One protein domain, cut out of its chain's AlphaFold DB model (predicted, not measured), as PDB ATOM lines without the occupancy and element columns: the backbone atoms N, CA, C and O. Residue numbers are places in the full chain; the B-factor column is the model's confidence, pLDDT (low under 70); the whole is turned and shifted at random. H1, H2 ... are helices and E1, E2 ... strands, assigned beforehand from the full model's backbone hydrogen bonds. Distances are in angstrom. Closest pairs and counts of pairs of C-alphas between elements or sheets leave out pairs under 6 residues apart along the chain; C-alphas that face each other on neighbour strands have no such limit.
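What this domain is: This is residues 3 to 42 and 61 to 190 of the 193 residues of a protein of Streptomyces mobaraensis NBRC 13819 = DSM 40847 (UniProt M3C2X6). A long, twisted ribbon of two strands, E7 and E8, makes the longest axis; E1 and E6 widen it on one side and E9 on the other. H4 packs between this sheet and the small hairpin E2 E3, H1 and H2 form a helical hairpin near one end, and H3 with the hairpin E4 E5 packs beside E9. The printed part has 170 residues, with named elements in the order E1 H1 H2 E2 E3 E4 E5 H3 H4 E6 E7 E8 E9 H5; the class is mixed, helices and strands. The neighbour strands are antiparallel in the branched sheet and both hairpins. The whole is compact, with a radius of gyration of the C-alphas of 17.2 A, yet elongated, spanning 56 by 34 by 26 A.

Where its parts are: E1, residues 3 to 6, begins at C-alpha 3 (-21.750, 3.594, 17.449). H1 is residues 20 to 26, H2 30 to 37, E2 61 to 64, E3 70 to 74, E4 77 to 79, E5 84 to 86, H3 87 to 93, and H4 99 to 107, 12.2 A long. E6 is residues 116 to 118; E7, residues 125 to 138, is 42.5 A long, and E8, residues 145 to 159, 41.3 A. E9, residues 170 to 176, is 18.7 A long. H5, residues 185 to 188, ends at C-alpha 188 (-13.372, 10.269, 16.157).

How they stand to each other: E6 E7 E8 E9 form a meander, each strand the antiparallel neighbour of the one before. E7 and E8 have N 130 and O 154 at 3.0 A; E8 bends by 58 degrees at residue 149. On the other side of E7 from E8 lie E1, with N 5 and O 133 at 3.0 A, and E6, with N 117 and O 127 at 2.9 A. E8 and E9 have N 157 and O 173 at 2.9 A. H4 is on the sheet, its closest C-alphas to E7 being Thr 105 and Thr 130, 5.1 A. H1 is on the same face, and touches H2 at a shallow tilt of 26 degrees, opposite ways, C-alphas 24 and 30 being closest at 5.7 A. H5 is on the sheet at a height of 7.9 A. H3 stands at the sheet's level. E2 and E3 have N 63 and O 71 at 3.1 A; E4 and E5 have N 79 and O 84 at 2.8 A. Every O i to N i+4 pair is within hydrogen-bond range in H2, H3 and H4; H1 has 0 of 3, but 3 of 4 O i to N i+3 pairs, and H5 is too short for an i+4 pair.

The domain as a whole: The farthest C-alphas, of Trp 140 and Lys 163, are 56.9 A apart. Residues 43 to 60 are not printed; C-alphas 42 and 61 are 23.6 A apart. The link E1 to H1 is long. The pLDDT is under 70 at residues 41 to 42, 141 to 142 and 162 to 168.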
ATOM      1  N   PHE A   3     -22.904   3.407  18.325       92.31
ATOM      2  CA  PHE A   3     -21.750   3.594  17.449       92.31
ATOM      3  C   PHE A   3     -21.976   4.827  16.573       92.31
ATOM      4  O   PHE A   3     -23.029   5.461  16.637       92.31
ATOM      5  N   SER A   4     -20.997   5.163  15.741       94.62
ATOM      6  CA  SER A   4     -21.119   6.274  14.803       94.62
ATOM      7  C   SER A   4     -20.558   5.928  13.437       94.62
ATOM      8  O   SER A   4     -19.688   5.068  13.325       94.62
ATOM      9  N   VAL A   5     -21.057   6.598  12.403       94.38
ATOM     10  CA  VAL A   5     -20.646   6.407  11.005       94.38
ATOM     11  C   VAL A   5     -20.539   7.758  10.308       94.38
ATOM     12  O   VAL A   5     -21.395   8.618  10.500       94.38
ATOM     13  N   PHE A   6     -19.508   7.952   9.488       95.44
ATOM     14  CA  PHE A   6     -19.494   9.027   8.496       95.44
ATOM     15  C   PHE A   6     -20.512   8.689   7.410       95.44
ATOM     16  O   PHE A   6     -20.472   7.588   6.859       95.44
ATOM     17  N   ASP A   7     -21.423   9.610   7.113       94.00
ATOM     18  CA  ASP A   7     -22.386   9.439   6.034       94.00
ATOM     19  C   ASP A   7     -21.650   9.453   4.695       94.00
ATOM     20  O   ASP A   7     -21.076  10.461   4.284       94.00
ATOM     21  N   ASN A   8     -21.652   8.304   4.027       89.38
ATOM     22  CA  ASN A   8     -21.027   8.112   2.725       89.38
ATOM     23  C   ASN A   8     -21.982   8.413   1.553       89.38
ATOM     24  O   ASN A   8     -21.642   8.136   0.405       89.38
ATOM     25  N   GLY A   9     -23.184   8.932   1.830       85.62
ATOM     26  CA  GLY A   9     -24.225   9.181   0.834       85.62
ATOM     27  C   GLY A   9     -25.073   7.954   0.494       85.62
ATOM     28  O   GLY A   9     -25.907   8.027  -0.402       85.62
ATOM     29  N   SER A  10     -24.908   6.838   1.207       85.75
ATOM     30  CA  SER A  10     -25.663   5.599   0.967       85.75
ATOM     31  C   SER A  10     -27.105   5.613   1.488       85.75
ATOM     32  O   SER A  10     -27.810   4.614   1.358       85.75
ATOM     33  N   GLY A  11     -27.556   6.714   2.099       87.31
ATOM     34  CA  GLY A  11     -28.954   6.891   2.497       87.31
ATOM     35  C   GLY A  11     -29.352   6.196   3.802       87.31
ATOM     36  O   GLY A  11     -30.461   5.671   3.888       87.31
ATOM     37  N   ILE A  12     -28.483   6.190   4.822       90.00
ATOM     38  CA  ILE A  12     -28.848   5.693   6.163       90.00
ATOM     39  C   ILE A  12     -30.062   6.486   6.694       90.00
ATOM     40  O   ILE A  12     -30.006   7.722   6.724       90.00
ATOM     41  N   PRO A  13     -31.145   5.824   7.151       90.81
ATOM     42  CA  PRO A  13     -32.330   6.521   7.640       90.81
ATOM     43  C   PRO A  13     -32.035   7.400   8.861       90.81
ATOM     44  O   PRO A  13     -31.555   6.925   9.891       90.81
ATOM     45  N   ARG A  14     -32.344   8.699   8.753       90.44
ATOM     46  CA  ARG A  14     -32.105   9.690   9.821       90.44
ATOM     47  C   ARG A  14     -33.325   9.949  10.710       90.44
ATOM     48  O   ARG A  14     -33.158  10.311  11.867       90.44
ATOM     49  N   GLY A  15     -34.534   9.786  10.168       87.81
ATOM     50  CA  GLY A  15     -35.802  10.089  10.852       87.81
ATOM     51  C   GLY A  15     -36.634   8.864  11.236       87.81
ATOM     52  O   GLY A  15     -37.709   9.009  11.806       87.81
ATOM     53  N   SER A  16     -36.163   7.660  10.918       90.19
ATOM     54  CA  SER A  16     -36.871   6.412  11.187       90.19
ATOM     55  C   SER A  16     -35.926   5.348  11.733       90.19
ATOM     56  O   SER A  16     -34.701   5.469  11.683       90.19
ATOM     57  N   SER A  17     -36.524   4.308  12.303       92.88
ATOM     58  CA  SER A  17     -35.784   3.135  12.747       92.88
ATOM     59  C   SER A  17     -35.416   2.232  11.566       92.88
ATOM     60  O   SER A  17     -36.176   2.128  10.606       92.88
ATOM     61  N   PHE A  18     -34.285   1.539  11.661       92.62
ATOM     62  CA  PHE A  18     -33.799   0.572  10.671       92.62
ATOM     63  C   PHE A  18     -33.176  -0.649  11.355       92.62
ATOM     64  O   PHE A  18     -32.845  -0.597  12.542       92.62
ATOM     65  N   ARG A  19     -33.016  -1.774  10.646       91.75
ATOM     66  CA  ARG A  19     -32.389  -2.967  11.238       91.75
ATOM     67  C   ARG A  19     -30.876  -2.837  11.184       91.75
ATOM     68  O   ARG A  19     -30.332  -2.393  10.180       91.75
ATOM     69  N   LEU A  20     -30.177  -3.306  12.219       88.69
ATOM     70  CA  LEU A  20     -28.706  -3.306  12.223       88.69
ATOM     71  C   LEU A  20     -28.122  -3.996  10.973       88.69
ATOM     72  O   LEU A  20     -27.137  -3.524  10.411       88.69
ATOM     73  N   ALA A  21     -28.759  -5.080  10.523       87.56
ATOM     74  CA  ALA A  21     -28.358  -5.829   9.333       87.56
ATOM     75  C   ALA A  21     -28.429  -5.012   8.029       87.56
ATOM     76  O   ALA A  21     -27.708  -5.317   7.083       87.56
ATOM     77  N   ASP A  22     -29.248  -3.956   7.970       89.94
ATOM     78  CA  ASP A  22     -29.377  -3.122   6.771       89.94
ATOM     79  C   ASP A  22     -28.135  -2.241   6.541       89.94
ATOM     80  O   ASP A  22     -27.910  -1.788   5.422       89.94
ATOM     81  N   LEU A  23     -27.272  -2.050   7.550       88.00
ATOM     82  CA  LEU A  23     -26.035  -1.266   7.417       88.00
ATOM     83  C   LEU A  23     -25.065  -1.809   6.363       88.00
ATOM     84  O   LEU A  23     -24.320  -1.019   5.780       88.00
ATOM     85  N   GLY A  24     -25.093  -3.116   6.076       86.12
ATOM     86  CA  GLY A  24     -24.311  -3.700   4.982       86.12
ATOM     87  C   GLY A  24     -24.649  -3.062   3.630       86.12
ATOM     88  O   GLY A  24     -23.763  -2.719   2.849       86.12
ATOM     89  N   ARG A  25     -25.936  -2.760   3.403       86.88
ATOM     90  CA  ARG A  25     -26.414  -2.050   2.201       86.88
ATOM     91  C   ARG A  25     -25.970  -0.588   2.156       86.88
ATOM     92  O   ARG A  25     -25.992   0.025   1.095       86.88
ATOM     93  N   HIS A  26     -25.542  -0.047   3.293       87.12
ATOM     94  CA  HIS A  26     -25.048   1.317   3.453       87.12
ATOM     95  C   HIS A  26     -23.509   1.403   3.453       87.12
ATOM     96  O   HIS A  26     -22.917   2.416   3.832       87.12
ATOM     97  N   GLY A  27     -22.832   0.338   3.008       83.62
ATOM     98  CA  GLY A  27     -21.377   0.309   2.852       83.62
ATOM     99  C   GLY A  27     -20.609   0.104   4.159       83.62
ATOM    100  O   GLY A  27     -19.402   0.342   4.199       83.62
ATOM    101  N   ILE A  28     -21.280  -0.332   5.230       86.94
ATOM    102  CA  ILE A  28     -20.610  -0.783   6.452       86.94
ATOM    103  C   ILE A  28     -20.217  -2.256   6.271       86.94
ATOM    104  O   ILE A  28     -21.085  -3.058   5.942       86.94
ATOM    105  N   PRO A  29     -18.949  -2.651   6.497       86.31
ATOM    106  CA  PRO A  29     -18.526  -4.035   6.296       86.31
ATOM    107  C   PRO A  29     -19.339  -5.035   7.129       86.31
ATOM    108  O   PRO A  29     -19.541  -4.815   8.326       86.31
ATOM    109  N   ASP A  30     -19.713  -6.177   6.546       85.81
ATOM    110  CA  ASP A  30     -20.476  -7.233   7.237       85.81
ATOM    111  C   ASP A  30     -19.786  -7.722   8.519       85.81
ATOM    112  O   ASP A  30     -20.437  -8.058   9.509       85.81
ATOM    113  N   SER A  31     -18.450  -7.712   8.540       85.62
ATOM    114  CA  SER A  31     -17.657  -8.030   9.730       85.62
ATOM    115  C   SER A  31     -17.894  -7.037  10.872       85.62
ATOM    116  O   SER A  31     -18.019  -7.453  12.025       85.62
ATOM    117  N   ALA A  32     -18.011  -5.743  10.563       86.25
ATOM    118  CA  ALA A  32     -18.372  -4.718  11.532       86.25
ATOM    119  C   ALA A  32     -19.831  -4.891  11.974       86.25
ATOM    120  O   ALA A  32     -20.095  -4.907  13.172       86.25
ATOM    121  N   VAL A  33     -20.764  -5.126  11.042       87.31
ATOM    122  CA  VAL A  33     -22.181  -5.396  11.358       87.31
ATOM    123  C   VAL A  33     -22.324  -6.587  12.312       87.31
ATOM    124  O   VAL A  33     -23.046  -6.502  13.308       87.31
ATOM    125  N   LYS A  34     -21.582  -7.675  12.075       86.38
ATOM    126  CA  LYS A  34     -21.564  -8.856  12.947       86.38
ATOM    127  C   LYS A  34     -21.026  -8.537  14.344       86.38
ATOM    128  O   LYS A  34     -21.674  -8.878  15.332       86.38
ATOM    129  N   GLN A  35     -19.886  -7.848  14.441       85.69
ATOM    130  CA  GLN A  35     -19.319  -7.428  15.733       85.69
ATOM    131  C   GLN A  35     -20.304  -6.550  16.509       85.69
ATOM    132  O   GLN A  35     -20.519  -6.762  17.706       85.69
ATOM    133  N   LEU A  36     -20.979  -5.635  15.810       86.75
ATOM    134  CA  LEU A  36     -22.002  -4.792  16.403       86.75
ATOM    135  C   LEU A  36     -23.197  -5.616  16.917       86.75
ATOM    136  O   LEU A  36     -23.707  -5.360  18.010       86.75
ATOM    137  N   GLY A  37     -23.628  -6.638  16.172       84.75
ATOM    138  CA  GLY A  37     -24.700  -7.555  16.577       84.75
ATOM    139  C   GLY A  37     -24.380  -8.308  17.870       84.75
ATOM    140  O   GLY A  37     -25.244  -8.452  18.736       84.75
ATOM    141  N   GLU A  38     -23.113  -8.679  18.054       84.56
ATOM    142  CA  GLU A  38     -22.576  -9.300  19.274       84.56
ATOM    143  C   GLU A  38     -22.396  -8.304  20.441       84.56
ATOM    144  O   GLU A  38     -21.985  -8.694  21.530       84.56
ATOM    145  N   GLY A  39     -22.694  -7.015  20.239       78.38
ATOM    146  CA  GLY A  39     -22.501  -5.968  21.249       78.38
ATOM    147  C   GLY A  39     -21.043  -5.536  21.421       78.38
ATOM    148  O   GLY A  39     -20.728  -4.826  22.373       78.38
ATOM    149  N   LYS A  40     -20.156  -5.932  20.503       78.38
ATOM    150  CA  LYS A  40     -18.747  -5.543  20.504       78.38
ATOM    151  C   LYS A  40     -18.580  -4.263  19.688       78.38
ATOM    152  O   LYS A  40     -19.103  -4.152  18.580       78.38
ATOM    153  N   ALA A  41     -17.829  -3.302  20.218       67.44
ATOM    154  CA  ALA A  41     -17.358  -2.186  19.408       67.44
ATOM    155  C   ALA A  41     -16.378  -2.731  18.353       67.44
ATOM    156  O   ALA A  41     -15.473  -3.490  18.727       67.44
ATOM    157  N   PRO A  42     -16.535  -2.392  17.061       64.56
ATOM    158  CA  PRO A  42     -15.592  -2.840  16.061       64.56
ATOM    159  C   PRO A  42     -14.217  -2.259  16.370       64.56
ATOM    160  O   PRO A  42     -14.056  -1.051  16.543       64.56
ATOM    161  N   GLY A  61       0.142  11.755   4.603       91.75
ATOM    162  CA  GLY A  61      -0.942  11.099   3.887       91.75
ATOM    163  C   GLY A  61      -1.241  11.752   2.546       91.75
ATOM    164  O   GLY A  61      -1.024  12.947   2.350       91.75
ATOM    165  N   GLN A  62      -1.764  10.953   1.623       93.69
ATOM    166  CA  GLN A  62      -2.189  11.396   0.302       93.69
ATOM    167  C   GLN A  62      -3.370  10.543  -0.166       93.69
ATOM    168  O   GLN A  62      -3.363   9.323   0.004       93.69
ATOM    169  N   TRP A  63      -4.389  11.170  -0.750       95.31
ATOM    170  CA  TRP A  63      -5.538  10.477  -1.343       95.31
ATOM    171  C   TRP A  63      -6.228  11.355  -2.394       95.31
ATOM    172  O   TRP A  63      -5.828  12.495  -2.631       95.31
ATOM    173  N   LYS A  64      -7.254  10.811  -3.053       95.81
ATOM    174  CA  LYS A  64      -8.133  11.549  -3.968       95.81
ATOM    175  C   LYS A  64      -9.405  11.982  -3.247       95.81
ATOM    176  O   LYS A  64      -9.991  11.148  -2.551       95.81
ATOM    177  N   ASP A  65      -9.800  13.246  -3.391       96.31
ATOM    178  CA  ASP A  65     -11.115  13.733  -2.951       96.31
ATOM    179  C   ASP A  65     -12.244  13.160  -3.832       96.31
ATOM    180  O   ASP A  65     -11.990  12.401  -4.773       96.31
ATOM    181  N   ARG A  66     -13.495  13.536  -3.532       95.69
ATOM    182  CA  ARG A  66     -14.680  13.146  -4.315       95.69
ATOM    183  C   ARG A  66     -14.553  13.450  -5.814       95.69
ATOM    184  O   ARG A  66     -15.065  12.685  -6.624       95.69
ATOM    185  N   ASP A  67     -13.882  14.541  -6.178       94.50
ATOM    186  CA  ASP A  67     -13.806  15.037  -7.554       94.50
ATOM    187  C   ASP A  67     -12.479  14.626  -8.247       94.50
ATOM    188  O   ASP A  67     -12.155  15.104  -9.335       94.50
ATOM    189  N   GLY A  68     -11.691  13.731  -7.633       94.38
ATOM    190  CA  GLY A  68     -10.442  13.187  -8.184       94.38
ATOM    191  C   GLY A  68      -9.186  14.043  -7.952       94.38
ATOM    192  O   GLY A  68      -8.092  13.697  -8.423       94.38
ATOM    193  N   TRP A  69      -9.299  15.140  -7.206       93.25
ATOM    194  CA  TRP A  69      -8.193  16.033  -6.875       93.25
ATOM    195  C   TRP A  69      -7.319  15.421  -5.783       93.25
ATOM    196  O   TRP A  69      -7.802  14.776  -4.852       93.25
ATOM    197  N   THR A  70      -6.000  15.593  -5.897       93.12
ATOM    198  CA  THR A  70      -5.070  15.056  -4.897       93.12
ATOM    199  C   THR A  70      -5.091  15.917  -3.639       93.12
ATOM    200  O   THR A  70      -4.716  17.087  -3.681       93.12
ATOM    201  N   VAL A  71      -5.468  15.314  -2.516       94.12
ATOM    202  CA  VAL A  71      -5.369  15.905  -1.182       94.12
ATOM    203  C   VAL A  71      -4.080  15.424  -0.528       94.12
ATOM    204  O   VAL A  71      -3.804  14.224  -0.504       94.12
ATOM    205  N   TYR A  72      -3.315  16.359   0.030       93.00
ATOM    206  CA  TYR A  72      -2.120  16.072   0.820       93.00
ATOM    207  C   TYR A  72      -2.393  16.357   2.297       93.00
ATOM    208  O   TYR A  72      -2.865  17.436   2.649       93.00
ATOM    209  N   MET A  73      -2.077  15.410   3.173       93.81
ATOM    210  CA  MET A  73      -2.016  15.634   4.613       93.81
ATOM    211  C   MET A  73      -0.566  15.841   5.014       93.81
ATOM    212  O   MET A  73       0.290  15.003   4.726       93.81
ATOM    213  N   ARG A  74      -0.307  16.938   5.718       92.19
ATOM    214  CA  ARG A  74       0.990  17.212   6.333       92.19
ATOM    215  C   ARG A  74       0.909  17.021   7.836       92.19
ATOM    216  O   ARG A  74      -0.164  17.196   8.416       92.19
ATOM    217  N   GLN A  75       2.042  16.699   8.452       92.31
ATOM    218  CA  GLN A  75       2.146  16.591   9.901       92.31
ATOM    219  C   GLN A  75       1.652  17.883  10.564       92.31
ATOM    220  O   GLN A  75       0.805  17.834  11.446       92.31
ATOM    221  N   GLY A  76       2.099  19.044  10.088       91.69
ATOM    222  CA  GLY A  76       1.717  20.346  10.622       91.69
ATOM    223  C   GLY A  76       2.140  20.550  12.077       91.69
ATOM    224  O   GLY A  76       2.934  19.793  12.635       91.69
ATOM    225  N   TYR A  77       1.598  21.585  12.710       93.12
ATOM    226  CA  TYR A  77       1.876  21.926  14.108       93.12
ATOM    227  C   TYR A  77       0.640  22.525  14.779       93.12
ATOM    228  O   TYR A  77      -0.300  22.950  14.102       93.12
ATOM    229  N   TYR A  78       0.667  22.598  16.107       94.12
ATOM    230  CA  TYR A  78      -0.302  23.354  16.890       94.12
ATOM    231  C   TYR A  78       0.381  24.066  18.056       94.12
ATOM    232  O   TYR A  78       1.114  23.453  18.822       94.12
ATOM    233  N   ASP A  79       0.135  25.367  18.160       94.75
ATOM    234  CA  ASP A  79       0.493  26.212  19.290       94.75
ATOM    235  C   ASP A  79      -0.791  26.498  20.092       94.75
ATOM    236  O   ASP A  79      -1.639  27.268  19.618       94.75
ATOM    237  N   PRO A  80      -0.965  25.889  21.282       93.81
ATOM    238  CA  PRO A  80      -2.156  26.083  22.105       93.81
ATOM    239  C   PRO A  80      -2.226  27.472  22.750       93.81
ATOM    240  O   PRO A  80      -3.315  27.910  23.104       93.81
ATOM    241  N   VAL A  81      -1.100  28.183  22.886       95.31
ATOM    242  CA  VAL A  81      -1.052  29.524  23.492       95.31
ATOM    243  C   VAL A  81      -1.577  30.564  22.510       95.31
ATOM    244  O   VAL A  81      -2.355  31.439  22.876       95.31
ATOM    245  N   ARG A  82      -1.165  30.470  21.242       94.50
ATOM    246  CA  ARG A  82      -1.605  31.394  20.178       94.50
ATOM    247  C   ARG A  82      -2.857  30.927  19.446       94.50
ATOM    248  O   ARG A  82      -3.352  31.643  18.580       94.50
ATOM    249  N   ASP A  83      -3.309  29.715  19.744       92.12
ATOM    250  CA  ASP A  83      -4.363  28.995  19.041       92.12
ATOM    251  C   ASP A  83      -4.144  28.902  17.513       92.12
ATOM    252  O   ASP A  83      -5.068  28.981  16.694       92.12
ATOM    253  N   LYS A  84      -2.879  28.729  17.108       91.69
ATOM    254  CA  LYS A  84      -2.437  28.725  15.703       91.69
ATOM    255  C   LYS A  84      -1.829  27.389  15.309       91.69
ATOM    256  O   LYS A  84      -1.317  26.651  16.136       91.69
ATOM    257  N   GLY A  85      -1.903  27.070  14.022       91.81
ATOM    258  CA  GLY A  85      -1.385  25.816  13.488       91.81
ATOM    259  C   GLY A  85      -2.195  25.297  12.310       91.81
ATOM    260  O   GLY A  85      -3.236  25.871  11.961       91.81
ATOM    261  N   PHE A  86      -1.738  24.183  11.749       93.25
ATOM    262  CA  PHE A  86      -2.343  23.500  10.608       93.25
ATOM    263  C   PHE A  86      -2.049  21.994  10.645       93.25
ATOM    264  O   PHE A  86      -1.245  21.533  11.456       93.25
ATOM    265  N   GLY A  87      -2.670  21.247   9.733       93.81
ATOM    266  CA  GLY A  87      -2.332  19.851   9.462       93.81
ATOM    267  C   GLY A  87      -2.735  18.883  10.573       93.81
ATOM    268  O   GLY A  87      -3.549  19.202  11.446       93.81
ATOM    269  N   LEU A  88      -2.174  17.674  10.511       95.19
ATOM    270  CA  LEU A  88      -2.581  16.549  11.347       95.19
ATOM    271  C   LEU A  88      -2.424  16.839  12.846       95.19
ATOM    272  O   LEU A  88      -3.353  16.589  13.608       95.19
ATOM    273  N   THR A  89      -1.313  17.453  13.255       95.31
ATOM    274  CA  THR A  89      -1.030  17.797  14.655       95.31
ATOM    275  C   THR A  89      -2.149  18.648  15.262       95.31
ATOM    276  O   THR A  89      -2.641  18.337  16.345       95.31
ATOM    277  N   LYS A  90      -2.620  19.693  14.565       95.06
ATOM    278  CA  LYS A  90      -3.743  20.518  15.044       95.06
ATOM    279  C   LYS A  90      -5.059  19.748  15.058       95.06
ATOM    280  O   LYS A  90      -5.833  19.874  16.006       95.06
ATOM    281  N   ILE A  91      -5.313  18.960  14.020       97.19
ATOM    282  CA  ILE A  91      -6.528  18.148  13.892       97.19
ATOM    283  C   ILE A  91      -6.647  17.161  15.063       97.19
ATOM    284  O   ILE A  91      -7.720  17.028  15.651       97.19
ATOM    285  N   GLU A  92      -5.544  16.531  15.458       96.62
ATOM    286  CA  GLU A  92      -5.509  15.565  16.559       96.62
ATOM    287  C   GLU A  92      -5.520  16.246  17.934       96.62
ATOM    288  O   GLU A  92      -6.339  15.902  18.792       96.62
ATOM    289  N   GLN A  93      -4.648  17.234  18.152       94.88
ATOM    290  CA  GLN A  93      -4.466  17.850  19.470       94.88
ATOM    291  C   GLN A  93      -5.598  18.816  19.833       94.88
ATOM    292  O   GLN A  93      -6.146  18.730  20.934       94.88
ATOM    293  N   LYS A  94      -5.987  19.708  18.913       95.38
ATOM    294  CA  LYS A  94      -7.041  20.705  19.157       95.38
ATOM    295  C   LYS A  94      -8.428  20.141  18.891       95.38
ATOM    296  O   LYS A  94      -9.326  20.317  19.707       95.38
ATOM    297  N   HIS A  95      -8.607  19.499  17.739       97.50
ATOM    298  CA  HIS A  95      -9.940  19.171  17.233       97.50
ATOM    299  C   HIS A  95     -10.395  17.744  17.530       97.50
ATOM    300  O   HIS A  95     -11.561  17.438  17.306       97.50
ATOM    301  N   ASN A  96      -9.532  16.899  18.105       97.00
ATOM    302  CA  ASN A  96      -9.837  15.506  18.439       97.00
ATOM    303  C   ASN A  96     -10.395  14.703  17.249       97.00
ATOM    304  O   ASN A  96     -11.311  13.897  17.396       97.00
ATOM    305  N   LEU A  97      -9.852  14.933  16.057       97.12
ATOM    306  CA  LEU A  97     -10.160  14.172  14.847       97.12
ATOM    307  C   LEU A  97      -8.931  13.374  14.404       97.12
ATOM    308  O   LEU A  97      -7.867  13.459  15.010       97.12
ATOM    309  N   THR A  98      -9.081  12.572  13.353       96.69
ATOM    310  CA  THR A  98      -8.006  11.748  12.784       96.69
ATOM    311  C   THR A  98      -7.789  12.075  11.311       96.69
ATOM    312  O   THR A  98      -8.678  12.609  10.645       96.69
ATOM    313  N   MET A  99      -6.646  11.666  10.752       96.88
ATOM    314  CA  MET A  99      -6.431  11.703   9.298       96.88
ATOM    315  C   MET A  99      -7.541  10.967   8.534       96.88
ATOM    316  O   MET A  99      -7.949  11.396   7.456       96.88
ATOM    317  N   LYS A 100      -8.057   9.872   9.098       96.69
ATOM    318  CA  LYS A 100      -9.117   9.090   8.468       96.69
ATOM    319  C   LYS A 100     -10.451   9.834   8.420       96.69
ATOM    320  O   LYS A 100     -11.117   9.786   7.394       96.69
ATOM    321  N   ALA A 101     -10.793  10.577   9.476       97.31
ATOM    322  CA  ALA A 101     -11.953  11.466   9.478       97.31
ATOM    323  C   ALA A 101     -11.838  12.528   8.373       97.31
ATOM    324  O   ALA A 101     -12.771  12.718   7.603       97.31
ATOM    325  N   VAL A 102     -10.666  13.154   8.227       98.00
ATOM    326  CA  VAL A 102     -10.409  14.139   7.160       98.00
ATOM    327  C   VAL A 102     -10.587  13.505   5.782       98.00
ATOM    328  O   VAL A 102     -11.264  14.062   4.917       98.00
ATOM    329  N   ARG A 103     -10.006  12.317   5.582       97.88
ATOM    330  CA  ARG A 103     -10.140  11.565   4.337       97.88
ATOM    331  C   ARG A 103     -11.607  11.274   4.033       97.88
ATOM    332  O   ARG A 103     -12.059  11.646   2.953       97.88
ATOM    333  N   ALA A 104     -12.356  10.716   4.983       97.00
ATOM    334  CA  ALA A 104     -13.785  10.465   4.828       97.00
ATOM    335  C   ALA A 104     -14.557  11.743   4.474       97.00
ATOM    336  O   ALA A 104     -15.352  11.723   3.540       97.00
ATOM    337  N   THR A 105     -14.255  12.872   5.124       98.38
ATOM    338  CA  THR A 105     -14.907  14.154   4.828       98.38
ATOM    339  C   THR A 105     -14.661  14.638   3.397       98.38
ATOM    340  O   THR A 105     -15.560  15.155   2.740       98.38
ATOM    341  N   THR A 106     -13.445  14.465   2.880       98.12
ATOM    342  CA  THR A 106     -13.110  14.886   1.507       98.12
ATOM    343  C   THR A 106     -13.570  13.905   0.424       98.12
ATOM    344  O   THR A 106     -13.788  14.318  -0.714       98.12
ATOM    345  N   GLN A 107     -13.721  12.617   0.751       97.44
ATOM    346  CA  GLN A 107     -14.163  11.577  -0.188       97.44
ATOM    347  C   GLN A 107     -15.684  11.458  -0.256       97.44
ATOM    348  O   GLN A 107     -16.230  11.222  -1.331       97.44
ATOM    349  N   TYR A 108     -16.359  11.680   0.871       96.06
ATOM    350  CA  TYR A 108     -17.808  11.584   0.992       96.06
ATOM    351  C   TYR A 108     -18.435  12.862   1.569       96.06
ATOM    352  O   TYR A 108     -19.135  12.814   2.585       96.06
ATOM    353  N   PRO A 109     -18.187  14.043   0.973       97.12
ATOM    354  CA  PRO A 109     -18.916  15.240   1.357       97.12
ATOM    355  C   PRO A 109     -20.409  15.080   1.048       97.12
ATOM    356  O   PRO A 109     -20.790  14.323   0.151       97.12
ATOM    357  N   ARG A 110     -21.254  15.856   1.740       95.62
ATOM    358  CA  ARG A 110     -22.690  15.970   1.444       95.62
ATOM    359  C   ARG A 110     -22.918  16.164  -0.071       95.62
ATOM    360  O   ARG A 110     -22.089  16.773  -0.762       95.62
ATOM    361  N   PRO A 111     -24.040  15.684  -0.622       90.81
ATOM    362  CA  PRO A 111     -24.335  15.881  -2.034       90.81
ATOM    363  C   PRO A 111     -24.464  17.373  -2.386       90.81
ATOM    364  O   PRO A 111     -24.895  18.200  -1.578       90.81
ATOM    365  N   GLY A 112     -24.082  17.715  -3.618       89.38
ATOM    366  CA  GLY A 112     -24.196  19.071  -4.158       89.38
ATOM    367  C   GLY A 112     -23.310  20.116  -3.464       89.38
ATOM    368  O   GLY A 112     -22.263  19.806  -2.889       89.38
ATOM    369  N   ALA A 113     -23.744  21.378  -3.537       89.75
ATOM    370  CA  ALA A 113     -23.018  22.537  -3.009       89.75
ATOM    371  C   ALA A 113     -22.927  22.561  -1.472       89.75
ATOM    372  O   ALA A 113     -22.060  23.222  -0.905       89.75
ATOM    373  N   ALA A 114     -23.793  21.820  -0.774       92.69
ATOM    374  CA  ALA A 114     -23.765  21.730   0.683       92.69
ATOM    375  C   ALA A 114     -22.551  20.950   1.216       92.69
ATOM    376  O   ALA A 114     -22.210  21.095   2.388       92.69
ATOM    377  N   GLY A 115     -21.918  20.114   0.383       94.94
ATOM    378  CA  GLY A 115     -20.768  19.307   0.786       94.94
ATOM    379  C   GLY A 115     -19.417  19.838   0.352       94.94
ATOM    380  O   GLY A 115     -18.424  19.465   0.962       94.94
ATOM    381  N   LYS A 116     -19.347  20.696  -0.668       95.50
ATOM    382  CA  LYS A 116     -18.086  21.285  -1.134       95.50
ATOM    383  C   LYS A 116     -18.308  22.743  -1.511       95.50
ATOM    384  O   LYS A 116     -19.064  23.038  -2.432       95.50
ATOM    385  N   GLN A 117     -17.645  23.646  -0.795       95.50
ATOM    386  CA  GLN A 117     -17.803  25.094  -0.945       95.50
ATOM    387  C   GLN A 117     -16.442  25.760  -1.102       95.50
ATOM    388  O   GLN A 117     -15.505  25.419  -0.378       95.50
ATOM    389  N   LYS A 118     -16.326  26.735  -2.010       92.50
ATOM    390  CA  LYS A 118     -15.123  27.573  -2.078       92.50
ATOM    391  C   LYS A 118     -14.984  28.381  -0.795       92.50
ATOM    392  O   LYS A 118     -15.969  28.896  -0.267       92.50
ATOM    393  N   PHE A 119     -13.762  28.507  -0.298       88.44
ATOM    394  CA  PHE A 119     -13.468  29.410   0.801       88.44
ATOM    395  C   PHE A 119     -13.397  30.846   0.256       88.44
ATOM    396  O   PHE A 119     -12.647  31.135  -0.676       88.44
ATOM    397  N   ALA A 120     -14.216  31.745   0.807       85.38
ATOM    398  CA  ALA A 120     -14.319  33.118   0.321       85.38
ATOM    399  C   ALA A 120     -12.953  33.828   0.370       85.38
ATOM    400  O   ALA A 120     -12.279  33.810   1.396       85.38
ATOM    401  N   GLY A 121     -12.549  34.436  -0.748       82.88
ATOM    402  CA  GLY A 121     -11.264  35.133  -0.882       82.88
ATOM    403  C   GLY A 121     -10.059  34.246  -1.222       82.88
ATOM    404  O   GLY A 121      -8.981  34.784  -1.443       82.88
ATOM    405  N   TYR A 122     -10.222  32.917  -1.311       83.75
ATOM    406  CA  TYR A 122      -9.131  31.977  -1.595       83.75
ATOM    407  C   TYR A 122      -9.535  31.029  -2.740       83.75
ATOM    408  O   TYR A 122     -10.239  30.045  -2.508       83.75
ATOM    409  N   PRO A 123      -9.130  31.313  -3.995       83.69
ATOM    410  CA  PRO A 123      -9.697  30.672  -5.188       83.69
ATOM    411  C   PRO A 123      -9.454  29.159  -5.270       83.69
ATOM    412  O   PRO A 123     -10.278  28.445  -5.849       83.69
ATOM    413  N   ASP A 124      -8.369  28.684  -4.658       88.69
ATOM    414  CA  ASP A 124      -7.940  27.283  -4.673       88.69
ATOM    415  C   ASP A 124      -8.231  26.552  -3.352       88.69
ATOM    416  O   ASP A 124      -7.882  25.383  -3.194       88.69
ATOM    417  N   THR A 125      -8.889  27.213  -2.397       91.75
ATOM    418  CA  THR A 125      -9.231  26.622  -1.102       91.75
ATOM    419  C   THR A 125     -10.695  26.209  -1.057       91.75
ATOM    420  O   THR A 125     -11.602  26.972  -1.395       91.75
ATOM    421  N   TRP A 126     -10.935  24.990  -0.581       95.25
ATOM    422  CA  TRP A 126     -12.256  24.382  -0.512       95.25
ATOM    423  C   TRP A 126     -12.543  23.843   0.883       95.25
ATOM    424  O   TRP A 126     -11.684  23.247   1.529       95.25
ATOM    425  N   ASN A 127     -13.781  24.025   1.329       96.88
ATOM    426  CA  ASN A 127     -14.325  23.393   2.519       96.88
ATOM    427  C   ASN A 127     -15.185  22.206   2.109       96.88
ATOM    428  O   ASN A 127     -16.114  22.363   1.316       96.88
ATOM    429  N   TYR A 128     -14.887  21.053   2.688       98.31
ATOM    430  CA  TYR A 128     -15.664  19.829   2.566       98.31
ATOM    431  C   TYR A 128     -16.485  19.636   3.830       98.31
ATOM    432  O   TYR A 128     -15.968  19.882   4.919       98.31
ATOM    433  N   PHE A 129     -17.727  19.183   3.698       98.12
ATOM    434  CA  PHE A 129     -18.635  18.958   4.817       98.12
ATOM    435  C   PHE A 129     -19.239  17.565   4.731       98.12
ATOM    436  O   PHE A 129     -19.868  17.240   3.726       98.12
ATOM    437  N   THR A 130     -19.123  16.787   5.803       98.00
ATOM    438  CA  THR A 130     -19.732  15.455   5.922       98.00
ATOM    439  C   THR A 130     -20.421  15.324   7.262       98.00
ATOM    440  O   THR A 130     -19.908  15.789   8.279       98.00
ATOM    441  N   ASP A 131     -21.582  14.679   7.266       97.69
ATOM    442  CA  ASP A 131     -22.298  14.382   8.497       97.69
ATOM    443  C   ASP A 131     -21.780  13.089   9.116       97.69
ATOM    444  O   ASP A 131     -21.570  12.094   8.427       97.69
ATOM    445  N   VAL A 132     -21.622  13.091  10.433       97.50
ATOM    446  CA  VAL A 132     -21.361  11.894  11.223       97.50
ATOM    447  C   VAL A 132     -22.612  11.588  12.024       97.50
ATOM    448  O   VAL A 132     -23.098  12.422  12.792       97.50
ATOM    449  N   LEU A 133     -23.152  10.397  11.806       96.88
ATOM    450  CA  LEU A 133     -24.393   9.932  12.402       96.88
ATOM    451  C   LEU A 133     -24.047   9.138  13.655       96.88
ATOM    452  O   LEU A 133     -23.330   8.142  13.574       96.88
ATOM    453  N   HIS A 134     -24.545   9.571  14.810       96.00
ATOM    454  CA  HIS A 134     -24.535   8.761  16.020       96.00
ATOM    455  C   HIS A 134     -25.777   7.875  16.018       96.00
ATOM    456  O   HIS A 134     -26.899   8.355  15.840       96.00
ATOM    457  N   VAL A 135     -25.557   6.571  16.142       94.56
ATOM    458  CA  VAL A 135     -26.581   5.545  16.000       94.56
ATOM    459  C   VAL A 135     -26.732   4.821  17.322       94.56
ATOM    460  O   VAL A 135     -25.771   4.275  17.869       94.56
ATOM    461  N   LYS A 136     -27.972   4.756  17.800       93.31
ATOM    462  CA  LYS A 136     -28.353   3.982  18.976       93.31
ATOM    463  C   LYS A 136     -29.233   2.826  18.570       93.31
ATOM    464  O   LYS A 136     -30.239   3.012  17.888       93.31
ATOM    465  N   CYS A 137     -28.869   1.643  19.040       91.75
ATOM    466  CA  CYS A 137     -29.625   0.426  18.821       91.75
ATOM    467  C   CYS A 137     -30.101  -0.188  20.136       91.75
ATOM    468  O   CYS A 137     -29.367  -0.225  21.136       91.75
ATOM    469  N   SER A 138     -31.314  -0.730  20.093       89.69
ATOM    470  CA  SER A 138     -31.971  -1.483  21.161       89.69
ATOM    471  C   SER A 138     -32.452  -2.842  20.640       89.69
ATOM    472  O   SER A 138     -32.477  -3.091  19.434       89.69
ATOM    473  N   GLY A 139     -32.795  -3.750  21.555       85.00
ATOM    474  CA  GLY A 139     -33.205  -5.115  21.219       85.00
ATOM    475  C   GLY A 139     -32.046  -6.114  21.116       85.00
ATOM    476  O   GLY A 139     -30.860  -5.773  21.241       85.00
ATOM    477  N   TRP A 140     -32.403  -7.382  20.910       73.81
ATOM    478  CA  TRP A 140     -31.478  -8.513  20.952       73.81
ATOM    479  C   TRP A 140     -31.313  -9.177  19.580       73.81
ATOM    480  O   TRP A 140     -32.288  -9.427  18.872       73.81
ATOM    481  N   TRP A 141     -30.053  -9.449  19.228       66.75
ATOM    482  CA  TRP A 141     -29.633 -10.216  18.055       66.75
ATOM    483  C   TRP A 141     -30.314  -9.772  16.740       66.75
ATOM    484  O   TRP A 141     -30.090  -8.640  16.310       66.75
ATOM    485  N   ILE A 142     -31.144 -10.609  16.107       62.59
ATOM    486  CA  ILE A 142     -31.801 -10.311  14.816       62.59
ATOM    487  C   ILE A 142     -32.917  -9.256  14.891       62.59
ATOM    488  O   ILE A 142     -33.274  -8.673  13.870       62.59
ATOM    489  N   PHE A 143     -33.450  -8.975  16.085       72.56
ATOM    490  CA  PHE A 143     -34.475  -7.945  16.304       72.56
ATOM    491  C   PHE A 143     -33.866  -6.602  16.707       72.56
ATOM    492  O   PHE A 143     -34.566  -5.718  17.206       72.56
ATOM    493  N   ARG A 144     -32.546  -6.448  16.545       86.88
ATOM    494  CA  ARG A 144     -31.868  -5.207  16.890       86.88
ATOM    495  C   ARG A 144     -32.250  -4.105  15.909       86.88
ATOM    496  O   ARG A 144     -31.895  -4.136  14.728       86.88
ATOM    497  N   THR A 145     -32.926  -3.110  16.458       91.50
ATOM    498  CA  THR A 145     -33.402  -1.933  15.744       91.50
ATOM    499  C   THR A 145     -32.550  -0.743  16.144       91.50
ATOM    500  O   THR A 145     -32.225  -0.562  17.316       91.50
ATOM    501  N   CYS A 146     -32.170   0.053  15.157       93.75
ATOM    502  CA  CYS A 146     -31.275   1.187  15.274       93.75
ATOM    503  C   CYS A 146     -31.979   2.465  14.829       93.75
ATOM    504  O   CYS A 146     -32.857   2.433  13.969       93.75
ATOM    505  N   ARG A 147     -31.571   3.594  15.398       95.12
ATOM    506  CA  ARG A 147     -31.982   4.930  14.967       95.12
ATOM    507  C   ARG A 147     -30.817   5.895  15.100       95.12
ATOM    508  O   ARG A 147     -30.008   5.761  16.020       95.12
ATOM    509  N   VAL A 148     -30.760   6.883  14.216       96.25
ATOM    510  CA  VAL A 148     -29.878   8.037  14.405       96.25
ATOM    511  C   VAL A 148     -30.458   8.889  15.533       96.25
ATOM    512  O   VAL A 148     -31.649   9.191  15.529       96.25
ATOM    513  N   ASP A 149     -29.651   9.242  16.530       94.88
ATOM    514  CA  ASP A 149     -30.083  10.122  17.624       94.88
ATOM    515  C   ASP A 149     -29.342  11.464  17.644       94.88
ATOM    516  O   ASP A 149     -29.880  12.436  18.168       94.88
ATOM    517  N   LYS A 150     -28.139  11.537  17.062       94.88
ATOM    518  CA  LYS A 150     -27.380  12.783  16.891       94.88
ATOM    519  C   LYS A 150     -26.713  12.827  15.525       94.88
ATOM    520  O   LYS A 150     -26.321  11.801  14.972       94.88
ATOM    521  N   VAL A 151     -26.531  14.040  15.020       96.69
ATOM    522  CA  VAL A 151     -25.777  14.316  13.798       96.69
ATOM    523  C   VAL A 151     -24.762  15.408  14.102       96.69
ATOM    524  O   VAL A 151     -25.120  16.430  14.680       96.69
ATOM    525  N   GLN A 152     -23.508  15.194  13.715       97.75
ATOM    526  CA  GLN A 152     -22.445  16.190  13.828       97.75
ATOM    527  C   GLN A 152     -21.797  16.389  12.467       97.75
ATOM    528  O   GLN A 152     -21.270  15.446  11.885       97.75
ATOM    529  N   ALA A 153     -21.798  17.622  11.974       97.94
ATOM    530  CA  ALA A 153     -21.092  17.956  10.748       97.94
ATOM    531  C   ALA A 153     -19.595  18.120  11.033       97.94
ATOM    532  O   ALA A 153     -19.215  18.841  11.960       97.94
ATOM    533  N   VAL A 154     -18.759  17.472  10.229       98.50
ATOM    534  CA  VAL A 154     -17.309  17.677  10.185       98.50
ATOM    535  C   VAL A 154     -16.983  18.495   8.949       98.50
ATOM    536  O   VAL A 154     -17.409  18.153   7.843       98.50
ATOM    537  N   ARG A 155     -16.206  19.560   9.140       98.25
ATOM    538  CA  ARG A 155     -15.652  20.385   8.071       98.25
ATOM    539  C   ARG A 155     -14.167  20.101   7.913       98.25
ATOM    540  O   ARG A 155     -13.449  20.083   8.908       98.25
ATOM    541  N   ALA A 156     -13.696  19.957   6.678       98.00
ATOM    542  CA  ALA A 156     -12.275  19.904   6.337       98.00
ATOM    543  C   ALA A 156     -11.934  21.001   5.320       98.00
ATOM    544  O   ALA A 156     -12.535  21.061   4.251       98.00
ATOM    545  N   GLY A 157     -10.980  21.871   5.653       96.44
ATOM    546  CA  GLY A 157     -10.463  22.902   4.751       96.44
ATOM    547  C   GLY A 157      -9.207  22.413   4.038       96.44
ATOM    548  O   GLY A 157      -8.257  21.987   4.698       96.44
ATOM    549  N   VAL A 158      -9.192  22.483   2.709       95.50
ATOM    550  CA  VAL A 158      -8.077  22.023   1.869       95.50
ATOM    551  C   VAL A 158      -7.701  23.112   0.877       95.50
ATOM    552  O   VAL A 158      -8.567  23.603   0.157       95.50
ATOM    553  N   ASP A 159      -6.418  23.455   0.824       92.06
ATOM    554  CA  ASP A 159      -5.849  24.348  -0.182       92.06
ATOM    555  C   ASP A 159      -5.157  23.541  -1.289       92.06
ATOM    556  O   ASP A 159      -4.268  22.725  -1.021       92.06
ATOM    557  N   PHE A 160      -5.572  23.767  -2.535       89.31
ATOM    558  CA  PHE A 160      -4.999  23.150  -3.731       89.31
ATOM    559  C   PHE A 160      -4.039  24.079  -4.482       89.31
ATOM    560  O   PHE A 160      -3.540  23.694  -5.542       89.31
ATOM    561  N   ASN A 161      -3.754  25.280  -3.965       78.12
ATOM    562  CA  ASN A 161      -2.887  26.231  -4.646       78.12
ATOM    563  C   ASN A 161      -1.472  25.654  -4.829       78.12
ATOM    564  O   ASN A 161      -0.696  25.491  -3.885       78.12
ATOM    565  N   ALA A 162      -1.116  25.364  -6.080       57.72
ATOM    566  CA  ALA A 162       0.202  24.855  -6.447       57.72
ATOM    567  C   ALA A 162       1.283  25.953  -6.515       57.72
ATOM    568  O   ALA A 162       2.471  25.629  -6.557       57.72
ATOM    569  N   LYS A 163       0.896  27.239  -6.528       52.03
ATOM    570  CA  LYS A 163       1.759  28.370  -6.905       52.03
ATOM    571  C   LYS A 163       2.479  29.065  -5.744       52.03
ATOM    572  O   LYS A 163       3.332  29.902  -6.013       52.03
ATOM    573  N   ILE A 164       2.201  28.730  -4.478       44.53
ATOM    574  CA  ILE A 164       2.857  29.376  -3.322       44.53
ATOM    575  C   ILE A 164       3.646  28.334  -2.504       44.53
ATOM    576  O   ILE A 164       3.045  27.439  -1.911       44.53
ATOM    577  N   PRO A 165       4.992  28.411  -2.452       46.16
ATOM    578  CA  PRO A 165       5.838  27.440  -1.748       46.16
ATOM    579  C   PRO A 165       5.630  27.355  -0.226       46.16
ATOM    580  O   PRO A 165       6.017  26.350   0.358       46.16
ATOM    581  N   MET A 166       5.035  28.380   0.402       42.06
ATOM    582  CA  MET A 166       5.023  28.575   1.864       42.06
ATOM    583  C   MET A 166       3.637  28.530   2.537       42.06
ATOM    584  O   MET A 166       3.556  28.691   3.753       42.06
ATOM    585  N   LEU A 167       2.544  28.324   1.794       51.28
ATOM    586  CA  LEU A 167       1.238  28.015   2.399       51.28
ATOM    587  C   LEU A 167       1.082  26.494   2.527       51.28
ATOM    588  O   LEU A 167       1.651  25.768   1.705       51.28
ATOM    589  N   PRO A 168       0.349  25.985   3.540       54.50
ATOM    590  CA  PRO A 168       0.188  24.554   3.746       54.50
ATOM    591  C   PRO A 168      -0.569  23.946   2.564       54.50
ATOM    592  O   PRO A 168      -1.793  23.896   2.536       54.50
ATOM    593  N   LYS A 169       0.188  23.473   1.570       72.88
ATOM    594  CA  LYS A 169      -0.330  22.709   0.438       72.88
ATOM    595  C   LYS A 169      -1.062  21.494   1.001       72.88
ATOM    596  O   LYS A 169      -0.412  20.647   1.628       72.88
ATOM    597  N   GLY A 170      -2.366  21.398   0.755       86.88
ATOM    598  CA  GLY A 170      -3.212  20.321   1.252       86.88
ATOM    599  C   GLY A 170      -4.095  20.725   2.433       86.88
ATOM    600  O   GLY A 170      -4.703  21.791   2.443       86.88
ATOM    601  N   VAL A 171      -4.267  19.825   3.398       94.38
ATOM    602  CA  VAL A 171      -5.231  20.014   4.491       94.38
ATOM    603  C   VAL A 171      -4.756  21.107   5.452       94.38
ATOM    604  O   VAL A 171      -3.746  20.952   6.139       94.38
ATOM    605  N   ILE A 172      -5.542  22.180   5.558       93.50
ATOM    606  CA  ILE A 172      -5.318  23.274   6.509       93.50
ATOM    607  C   ILE A 172      -5.738  22.820   7.909       93.50
ATOM    608  O   ILE A 172      -4.962  22.891   8.859       93.50
ATOM    609  N   THR A 173      -6.986  22.365   8.053       94.94
ATOM    610  CA  THR A 173      -7.561  21.893   9.319       94.94
ATOM    611  C   THR A 173      -8.841  21.097   9.063       94.94
ATOM    612  O   THR A 173      -9.430  21.182   7.985       94.94
ATOM    613  N   ALA A 174      -9.307  20.375  10.078       97.69
ATOM    614  CA  ALA A 174     -10.641  19.800  10.135       97.69
ATOM    615  C   ALA A 174     -11.188  19.866  11.562       97.69
ATOM    616  O   ALA A 174     -10.414  19.755  12.515       97.69
ATOM    617  N   TYR A 175     -12.495  20.071  11.707       97.94
ATOM    618  CA  TYR A 175     -13.162  20.209  13.003       97.94
ATOM    619  C   TYR A 175     -14.675  19.965  12.900       97.94
ATOM    620  O   TYR A 175     -15.233  19.874  11.806       97.94
ATOM    621  N   CYS A 176     -15.339  19.853  14.049       98.44
ATOM    622  CA  CYS A 176     -16.788  19.703  14.145       98.44
ATOM    623  C   CYS A 176     -17.470  21.074  14.143       98.44
ATOM    624  O   CYS A 176     -17.191  21.906  15.004       98.44
ATOM    625  N   GLU A 177     -18.370  21.317  13.193       97.94
ATOM    626  CA  GLU A 177     -19.112  22.580  13.108       97.94
ATOM    627  C   GLU A 177     -19.934  22.823  14.382       97.94
ATOM    628  O   GLU A 177     -20.553  21.905  14.921       97.94
ATOM    629  N   GLY A 178     -19.923  24.061  14.880       95.50
ATOM    630  CA  GLY A 178     -20.604  24.433  16.126       95.50
ATOM    631  C   GLY A 178     -19.937  23.925  17.413       95.50
ATOM    632  O   GLY A 178     -20.431  24.226  18.496       95.50
ATOM    633  N   VAL A 179     -18.815  23.202  17.328       94.50
ATOM    634  CA  VAL A 179     -18.070  22.712  18.496       94.50
ATOM    635  C   VAL A 179     -16.814  23.552  18.702       94.50
ATOM    636  O   VAL A 179     -15.910  23.570  17.864       94.50
ATOM    637  N   GLN A 180     -16.732  24.236  19.843       89.44
ATOM    638  CA  GLN A 180     -15.513  24.936  20.238       89.44
ATOM    639  C   GLN A 180     -14.472  23.932  20.752       89.44
ATOM    640  O   GLN A 180     -14.696  23.210  21.720       89.44
ATOM    641  N   GLY A 181     -13.315  23.886  20.092       91.19
ATOM    642  CA  GLY A 181     -12.212  23.003  20.471       91.19
ATOM    643  C   GLY A 181     -12.368  21.586  19.921       91.19
ATOM    644  O   GLY A 181     -12.192  21.373  18.716       91.19
ATOM    645  N   ARG A 182     -12.632  20.626  20.816       96.06
ATOM    646  CA  ARG A 182     -12.512  19.179  20.573       96.06
ATOM    647  C   ARG A 182     -13.835  18.565  20.119       96.06
ATOM    648  O   ARG A 182     -14.834  18.666  20.823       96.06
ATOM    649  N   CYS A 183     -13.820  17.850  18.995       96.88
ATOM    650  CA  CYS A 183     -14.928  16.992  18.586       96.88
ATOM    651  C   CYS A 183     -15.248  15.930  19.653       96.88
ATOM    652  O   CYS A 183     -14.323  15.408  20.288       96.88
ATOM    653  N   PRO A 184     -16.527  15.538  19.800       96.00
ATOM    654  CA  PRO A 184     -16.900  14.394  20.624       96.00
ATOM    655  C   PRO A 184     -16.194  13.105  20.181       96.00
ATOM    656  O   PRO A 184     -16.058  12.849  18.984       96.00
ATOM    657  N   ASP A 185     -15.820  12.243  21.129       94.62
ATOM    658  CA  ASP A 185     -15.098  10.998  20.823       94.62
ATOM    659  C   ASP A 185     -15.880  10.049  19.906       94.62
ATOM    660  O   ASP A 185     -15.282   9.320  19.118       94.62
ATOM    661  N   TRP A 186     -17.216  10.083  19.944       93.50
ATOM    662  CA  TRP A 186     -18.041   9.281  19.039       93.50
ATOM    663  C   TRP A 186     -17.832   9.658  17.564       93.50
ATOM    664  O   TRP A 186     -17.985   8.807  16.697       93.50
ATOM    665  N   VAL A 187     -17.422  10.896  17.262       96.12
ATOM    666  CA  VAL A 187     -17.061  11.313  15.897       96.12
ATOM    667  C   VAL A 187     -15.727  10.693  15.490       96.12
ATOM    668  O   VAL A 187     -15.607  10.095  14.423       96.12
ATOM    669  N   LYS A 188     -14.722  10.807  16.364       93.06
ATOM    670  CA  LYS A 188     -13.372  10.269  16.157       93.06
ATOM    671  C   LYS A 188     -13.358   8.749  15.993       93.06
ATOM    672  O   LYS A 188     -12.552   8.225  15.231       93.06
ATOM    673  N   ASN A 189     -14.241   8.069  16.718       91.81
ATOM    674  CA  ASN A 189     -14.328   6.613  16.801       91.81
ATOM    675  C   ASN A 189     -15.401   6.027  15.869       91.81
ATOM    676  O   ASN A 189     -15.872   4.912  16.103       91.81
ATOM    677  N   ALA A 190     -15.826   6.771  14.842       92.06
ATOM    678  CA  ALA A 190     -16.764   6.252  13.859       92.06
ATOM    679  C   ALA A 190     -16.214   4.973  13.198       92.06
ATOM    680  O   ALA A 190     -15.022   4.841  12.933       92.06
TER     681      ALA A 190